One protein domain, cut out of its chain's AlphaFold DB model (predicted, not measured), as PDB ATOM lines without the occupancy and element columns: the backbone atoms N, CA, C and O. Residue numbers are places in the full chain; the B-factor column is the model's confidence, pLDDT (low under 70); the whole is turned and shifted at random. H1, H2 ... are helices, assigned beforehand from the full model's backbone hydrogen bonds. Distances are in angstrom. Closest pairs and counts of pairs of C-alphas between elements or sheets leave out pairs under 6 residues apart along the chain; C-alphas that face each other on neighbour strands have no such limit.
ATOM      1  N   ASP A 168     179.679 254.338 334.198       59.66
ATOM      2  CA  ASP A 168     180.882 253.630 333.716       59.66
ATOM      3  C   ASP A 168     180.566 252.452 332.770       59.66
ATOM      4  O   ASP A 168     181.388 252.063 331.924       59.66
ATOM      5  N   GLN A 169     179.358 251.887 332.866       59.28
ATOM      6  CA  GLN A 169     178.854 250.864 331.945       59.28
ATOM      7  C   GLN A 169     178.748 251.384 330.506       59.28
ATOM      8  O   GLN A 169     179.002 250.634 329.561       59.28
ATOM      9  N   MET A 170     178.441 252.672 330.322       55.09
ATOM     10  CA  MET A 170     178.268 253.277 328.998       55.09
ATOM     11  C   MET A 170     179.605 253.620 328.311       55.09
ATOM     12  O   MET A 170     179.655 253.735 327.086       55.09
ATOM     13  N   ALA A 171     180.702 253.709 329.074       63.16
ATOM     14  CA  ALA A 171     182.052 254.012 328.585       63.16
ATOM     15  C   ALA A 171     182.951 252.772 328.378       63.16
ATOM     16  O   ALA A 171     184.130 252.907 328.050       63.16
ATOM     17  N   GLY A 172     182.428 251.554 328.572       70.44
ATOM     18  CA  GLY A 172     183.222 250.319 328.487       70.44
ATOM     19  C   GLY A 172     184.175 250.097 329.673       70.44
ATOM     20  O   GLY A 172     184.978 249.161 329.644       70.44
ATOM     21  N   GLY A 173     184.069 250.911 330.730       77.31
ATOM     22  CA  GLY A 173     184.904 250.826 331.931       77.31
ATOM     23  C   GLY A 173     184.725 249.507 332.684       77.31
ATOM     24  O   GLY A 173     185.711 248.897 333.097       77.31
ATOM     25  N   ASN A 174     183.491 248.997 332.767       79.31
ATOM     26  CA  ASN A 174     183.196 247.709 333.410       79.31
ATOM     27  C   ASN A 174     183.892 246.527 332.691       79.31
ATOM     28  O   ASN A 174     184.529 245.685 333.323       79.31
ATOM     29  N   ALA A 175     183.882 246.503 331.351       84.50
ATOM     30  CA  ALA A 175     184.545 245.446 330.580       84.50
ATOM     31  C   ALA A 175     186.071 245.439 330.781       84.50
ATOM     32  O   ALA A 175     186.662 244.375 330.979       84.50
ATOM     33  N   LEU A 176     186.710 246.616 330.786       87.62
ATOM     34  CA  LEU A 176     188.141 246.733 331.076       87.62
ATOM     35  C   LEU A 176     188.451 246.332 332.524       87.62
ATOM     36  O   LEU A 176     189.419 245.615 332.760       87.62
ATOM     37  N   ARG A 177     187.622 246.747 333.488       86.00
ATOM     38  CA  ARG A 177     187.771 246.385 334.902       86.00
ATOM     39  C   ARG A 177     187.725 244.869 335.090       86.00
ATOM     40  O   ARG A 177     188.582 244.319 335.778       86.00
ATOM     41  N   ASN A 178     186.782 244.190 334.439       87.75
ATOM     42  CA  ASN A 178     186.674 242.732 334.485       87.75
ATOM     43  C   ASN A 178     187.862 242.044 333.811       87.75
ATOM     44  O   ASN A 178     188.444 241.142 334.404       87.75
ATOM     45  N   LEU A 179     188.309 242.532 332.650       92.50
ATOM     46  CA  LEU A 179     189.520 242.019 332.010       92.50
ATOM     47  C   LEU A 179     190.750 242.162 332.918       92.50
ATOM     48  O   LEU A 179     191.512 241.216 333.085       92.50
ATOM     49  N   VAL A 180     190.944 243.333 333.524       92.44
ATOM     50  CA  VAL A 180     192.073 243.591 334.426       92.44
ATOM     51  C   VAL A 180     191.981 242.712 335.678       92.44
ATOM     52  O   VAL A 180     192.990 242.137 336.083       92.44
ATOM     53  N   ARG A 181     190.787 242.544 336.266       92.81
ATOM     54  CA  ARG A 181     190.550 241.602 337.375       92.81
ATOM     55  C   ARG A 181     190.944 240.180 336.991       92.81
ATOM     56  O   ARG A 181     191.604 239.506 337.780       92.81
ATOM     57  N   ASP A 182     190.551 239.731 335.805       93.94
ATOM     58  CA  ASP A 182     190.820 238.373 335.338       93.94
ATOM     59  C   ASP A 182     192.306 238.155 335.063       93.94
ATOM     60  O   ASP A 182     192.853 237.145 335.500       93.94
ATOM     61  N   VAL A 183     192.986 239.125 334.448       94.88
ATOM     62  CA  VAL A 183     194.444 239.088 334.267       94.88
ATOM     63  C   VAL A 183     195.150 239.027 335.621       94.88
ATOM     64  O   VAL A 183     195.969 238.142 335.838       94.88
ATOM     65  N   ILE A 184     194.798 239.896 336.576       95.44
ATOM     66  CA  ILE A 184     195.419 239.886 337.911       95.44
ATOM     67  C   ILE A 184     195.178 238.548 338.619       95.44
ATOM     68  O   ILE A 184     196.094 238.009 339.235       95.44
ATOM     69  N   ARG A 185     193.968 237.984 338.527       94.50
ATOM     70  CA  ARG A 185     193.673 236.661 339.093       94.50
ATOM     71  C   ARG A 185     194.514 235.569 338.445       94.50
ATOM     72  O   ARG A 185     195.050 234.746 339.175       94.50
ATOM     73  N   GLN A 186     194.641 235.562 337.121       96.06
ATOM     74  CA  GLN A 186     195.440 234.572 336.396       96.06
ATOM     75  C   GLN A 186     196.923 234.664 336.776       96.06
ATOM     76  O   GLN A 186     197.528 233.653 337.124       96.06
ATOM     77  N   GLU A 187     197.488 235.872 336.812       96.56
ATOM     78  CA  GLU A 187     198.882 236.096 337.215       96.56
ATOM     79  C   GLU A 187     199.131 235.668 338.672       96.56
ATOM     80  O   GLU A 187     200.111 234.983 338.979       96.56
ATOM     81  N   LEU A 188     198.209 236.003 339.583       96.25
ATOM     82  CA  LEU A 188     198.285 235.605 340.994       96.25
ATOM     83  C   LEU A 188     197.965 234.124 341.244       96.25
ATOM     84  O   LEU A 188     198.231 233.639 342.340       96.25
ATOM     85  N   GLN A 189     197.400 233.398 340.281       94.12
ATOM     86  CA  GLN A 189     197.213 231.944 340.361       94.12
ATOM     87  C   GLN A 189     198.396 231.166 339.767       94.12
ATOM     88  O   GLN A 189     198.493 229.958 339.974       94.12
ATOM     89  N   GLY A 190     199.290 231.840 339.042       94.56
ATOM     90  CA  GLY A 190     200.490 231.247 338.464       94.56
ATOM     91  C   GLY A 190     201.698 231.246 339.405       94.56
ATOM     92  O   GLY A 190     201.610 231.452 340.617       94.56
ATOM     93  N   GLU A 191     202.881 231.074 338.811       96.31
ATOM     94  CA  GLU A 191     204.161 231.053 339.532       96.31
ATOM     95  C   GLU A 191     204.408 232.348 340.332       96.31
ATOM     96  O   GLU A 191     204.991 232.325 341.421       96.31
ATOM     97  N   MET A 192     203.937 233.493 339.825       96.19
ATOM     98  CA  MET A 192     204.060 234.776 340.517       96.19
ATOM     99  C   MET A 192     203.300 234.771 341.848       96.19
ATOM    100  O   MET A 192     203.846 235.210 342.863       96.19
ATOM    101  N   GLY A 193     202.091 234.209 341.879       96.69
ATOM    102  CA  GLY A 193     201.306 234.025 343.098       96.69
ATOM    103  C   GLY A 193     201.987 233.154 344.146       96.69
ATOM    104  O   GLY A 193     202.039 233.510 345.330       96.69
ATOM    105  N   ASP A 194     202.579 232.041 343.710       97.38
ATOM    106  CA  ASP A 194     203.339 231.141 344.580       97.38
ATOM    107  C   ASP A 194     204.554 231.838 345.197       97.38
ATOM    108  O   ASP A 194     204.829 231.700 346.398       97.38
ATOM    109  N   ARG A 195     205.273 232.626 344.391       97.38
ATOM    110  CA  ARG A 195     206.429 233.415 344.834       97.38
ATOM    111  C   ARG A 195     206.016 234.496 345.826       97.38
ATOM    112  O   ARG A 195     206.622 234.585 346.894       97.38
ATOM    113  N   ILE A 196     204.965 235.261 345.526       96.75
ATOM    114  CA  ILE A 196     204.417 236.284 346.428       96.75
ATOM    115  C   ILE A 196     204.002 235.646 347.755       96.75
ATOM    116  O   ILE A 196     204.434 236.099 348.813       96.75
ATOM    117  N   SER A 197     203.247 234.548 347.718       97.50
ATOM    118  CA  SER A 197     202.786 233.843 348.919       97.50
ATOM    119  C   SER A 197     203.944 233.316 349.763       97.50
ATOM    120  O   SER A 197     203.939 233.427 350.991       97.50
ATOM    121  N   ARG A 198     204.971 232.744 349.125       97.81
ATOM    122  CA  ARG A 198     206.175 232.260 349.811       97.81
ATOM    123  C   ARG A 198     206.938 233.405 350.469       97.81
ATOM    124  O   ARG A 198     207.327 233.276 351.630       97.81
ATOM    125  N   ASN A 199     207.122 234.509 349.753       96.81
ATOM    126  CA  ASN A 199     207.821 235.688 350.254       96.81
ATOM    127  C   ASN A 199     207.056 236.326 351.414       96.81
ATOM    128  O   ASN A 199     207.648 236.581 352.459       96.81
ATOM    129  N   LEU A 200     205.738 236.473 351.283       97.81
ATOM    130  CA  LEU A 200     204.882 237.011 352.333       97.81
ATOM    131  C   LEU A 200     204.928 236.143 353.596       97.81
ATOM    132  O   LEU A 200     205.129 236.662 354.689       97.81
ATOM    133  N   ARG A 201     204.838 234.811 353.472       96.94
ATOM    134  CA  ARG A 201     204.976 233.902 354.627       96.94
ATOM    135  C   ARG A 201     206.341 234.020 355.303       96.94
ATOM    136  O   ARG A 201     206.412 233.943 356.527       96.94
ATOM    137  N   ARG A 202     207.421 234.175 354.527       98.06
ATOM    138  CA  ARG A 202     208.776 234.372 355.069       98.06
ATOM    139  C   ARG A 202     208.869 235.692 355.829       98.06
ATOM    140  O   ARG A 202     209.321 235.674 356.968       98.06
ATOM    141  N   ALA A 203     208.378 236.776 355.236       97.50
ATOM    142  CA  ALA A 203     208.355 238.096 355.853       97.50
ATOM    143  C   ALA A 203     207.537 238.093 357.151       97.50
ATOM    144  O   ALA A 203     208.060 238.453 358.198       97.50
ATOM    145  N   ILE A 204     206.304 237.572 357.121       97.81
ATOM    146  CA  ILE A 204     205.448 237.463 358.312       97.81
ATOM    147  C   ILE A 204     206.133 236.632 359.398       97.81
ATOM    148  O   ILE A 204     206.127 237.015 360.563       97.81
ATOM    149  N   ARG A 205     206.741 235.493 359.044       97.25
ATOM    150  CA  ARG A 205     207.438 234.655 360.028       97.25
ATOM    151  C   ARG A 205     208.598 235.403 360.680       97.25
ATOM    152  O   ARG A 205     208.759 235.303 361.894       97.25
ATOM    153  N   GLN A 206     209.407 236.101 359.889       96.62
ATOM    154  CA  GLN A 206     210.537 236.882 360.392       96.62
ATOM    155  C   GLN A 206     210.055 238.018 361.291       96.62
ATOM    156  O   GLN A 206     210.583 238.163 362.386       96.62
ATOM    157  N   GLU A 207     209.010 238.730 360.881       96.88
ATOM    158  CA  GLU A 207     208.428 239.832 361.644       96.88
ATOM    159  C   GLU A 207     207.858 239.354 362.980       96.88
ATOM    160  O   GLU A 207     208.188 239.890 364.032       96.88
ATOM    161  N   VAL A 208     207.078 238.270 362.975       96.31
ATOM    162  CA  VAL A 208     206.548 237.667 364.206       96.31
ATOM    163  C   VAL A 208     207.683 237.183 365.110       96.31
ATOM    164  O   VAL A 208     207.644 237.407 366.316       96.31
ATOM    165  N   THR A 209     208.718 236.554 364.550       95.81
ATOM    166  CA  THR A 209     209.880 236.098 365.335       95.81
ATOM    167  C   THR A 209     210.638 237.278 365.938       95.81
ATOM    168  O   THR A 209     211.019 237.225 367.107       95.81
ATOM    169  N   ALA A 210     210.831 238.352 365.171       92.44
ATOM    170  CA  ALA A 210     211.477 239.575 365.627       92.44
ATOM    171  C   ALA A 210     210.659 240.252 366.733       92.44
ATOM    172  O   ALA A 210     211.219 240.576 367.776       92.44
ATOM    173  N   ALA A 211     209.342 240.383 366.557       94.44
ATOM    174  CA  ALA A 211     208.438 240.961 367.544       94.44
ATOM    175  C   ALA A 211     208.409 240.149 368.846       94.44
ATOM    176  O   ALA A 211     208.500 240.721 369.932       94.44
ATOM    177  N   ILE A 212     208.347 238.816 368.755       95.00
ATOM    178  CA  ILE A 212     208.396 237.935 369.930       95.00
ATOM    179  C   ILE A 212     209.756 238.046 370.623       95.00
ATOM    180  O   ILE A 212     209.794 238.206 371.836       95.00
ATOM    181  N   SER A 213     210.863 237.998 369.879       92.81
ATOM    182  CA  SER A 213     212.219 238.110 370.436       92.81
ATOM    183  C   SER A 213     212.449 239.463 371.114       92.81
ATOM    184  O   SER A 213     212.940 239.513 372.239       92.81
ATOM    185  N   ALA A 214     212.033 240.559 370.476       89.88
ATOM    186  CA  ALA A 214     212.102 241.899 371.048       89.88
ATOM    187  C   ALA A 214     211.225 242.026 372.303       89.88
ATOM    188  O   ALA A 214     211.680 242.565 373.311       89.88
ATOM    189  N   GLY A 215     210.006 241.478 372.272       83.06
ATOM    190  CA  GLY A 215     209.104 241.442 373.423       83.06
ATOM    191  C   GLY A 215     209.635 240.601 374.588       83.06
ATOM    192  O   GLY A 215     209.455 240.988 375.737       83.06
ATOM    193  N   LEU A 216     210.334 239.494 374.312       70.88
ATOM    194  CA  LEU A 216     210.957 238.643 375.335       70.88
ATOM    195  C   LEU A 216     212.238 239.248 375.924       70.88
ATOM    196  O   LEU A 216     212.586 238.945 377.056       70.88
ATOM    197  N   LYS A 217     212.967 240.061 375.150       65.25
ATOM    198  CA  LYS A 217     214.234 240.689 375.564       65.25
ATOM    199  C   LYS A 217     214.024 242.005 376.328       65.25
ATOM    200  O   LYS A 217     214.971 242.516 376.919       65.25
ATOM    201  N   GLY A 218     212.809 242.554 376.279       57.72
ATOM    202  CA  GLY A 218     212.382 243.749 377.013       57.72
ATOM    203  C   GLY A 218     211.557 243.476 378.279       57.72
ATOM    204  O   GLY A 218     211.084 244.441 378.879       57.72
ATOM    205  N   ALA A 219     211.370 242.208 378.665       49.47
ATOM    206  CA  ALA A 219     210.713 241.769 379.903       49.47
ATOM    207  C   ALA A 219     211.741 241.181 380.879       49.47
ATOM    208  O   ALA A 219     211.561 241.383 382.100       49.47
TER     209      ALA A 219
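This is residues 168 to 219 of the 219 residues of an uncharacterized protein of Paracoccus aurantiacus (UniProt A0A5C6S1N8). Two long helices, H1 and then the longer H2, meet near their ends and make a wide, open V, with a one-residue link at the corner. The two arms stick out from that corner over residues 168 to 183 and 198 to 219. The printed part has 52 residues with two named helices and no named strand, and its class is all helix. It is extended, with a radius of gyration of the C-alphas of 19.5 A and spans of 61 by 25 by 7 A.

H1, residues 173 to 189, begins with C-alpha 173 at (184.904, 250.826, 331.931) and is 24.1 A long from first to last C-alpha. H2, residues 191 to 217, is 38.6 A long and ends with C-alpha 217 at (214.234, 240.689, 375.564).

H1 and H2 are close but not clearly touching, and their closest C-alphas, those of Glu 187 and Gly 193, are 6.7 A apart. They run the same way at a steep tilt of 70.0 degrees, only just short of about perpendicular. In H1 and H2 every O i to N i+4 pair is within hydrogen-bond range.

The C-alphas farthest apart, those of Met 170 and Ala 219, are 61.5 A apart. The printed part has no cut, and the link from H1 to H2 is tight. Confidence is low, with pLDDT under 70, at residues 168 to 171 and 217 to 219.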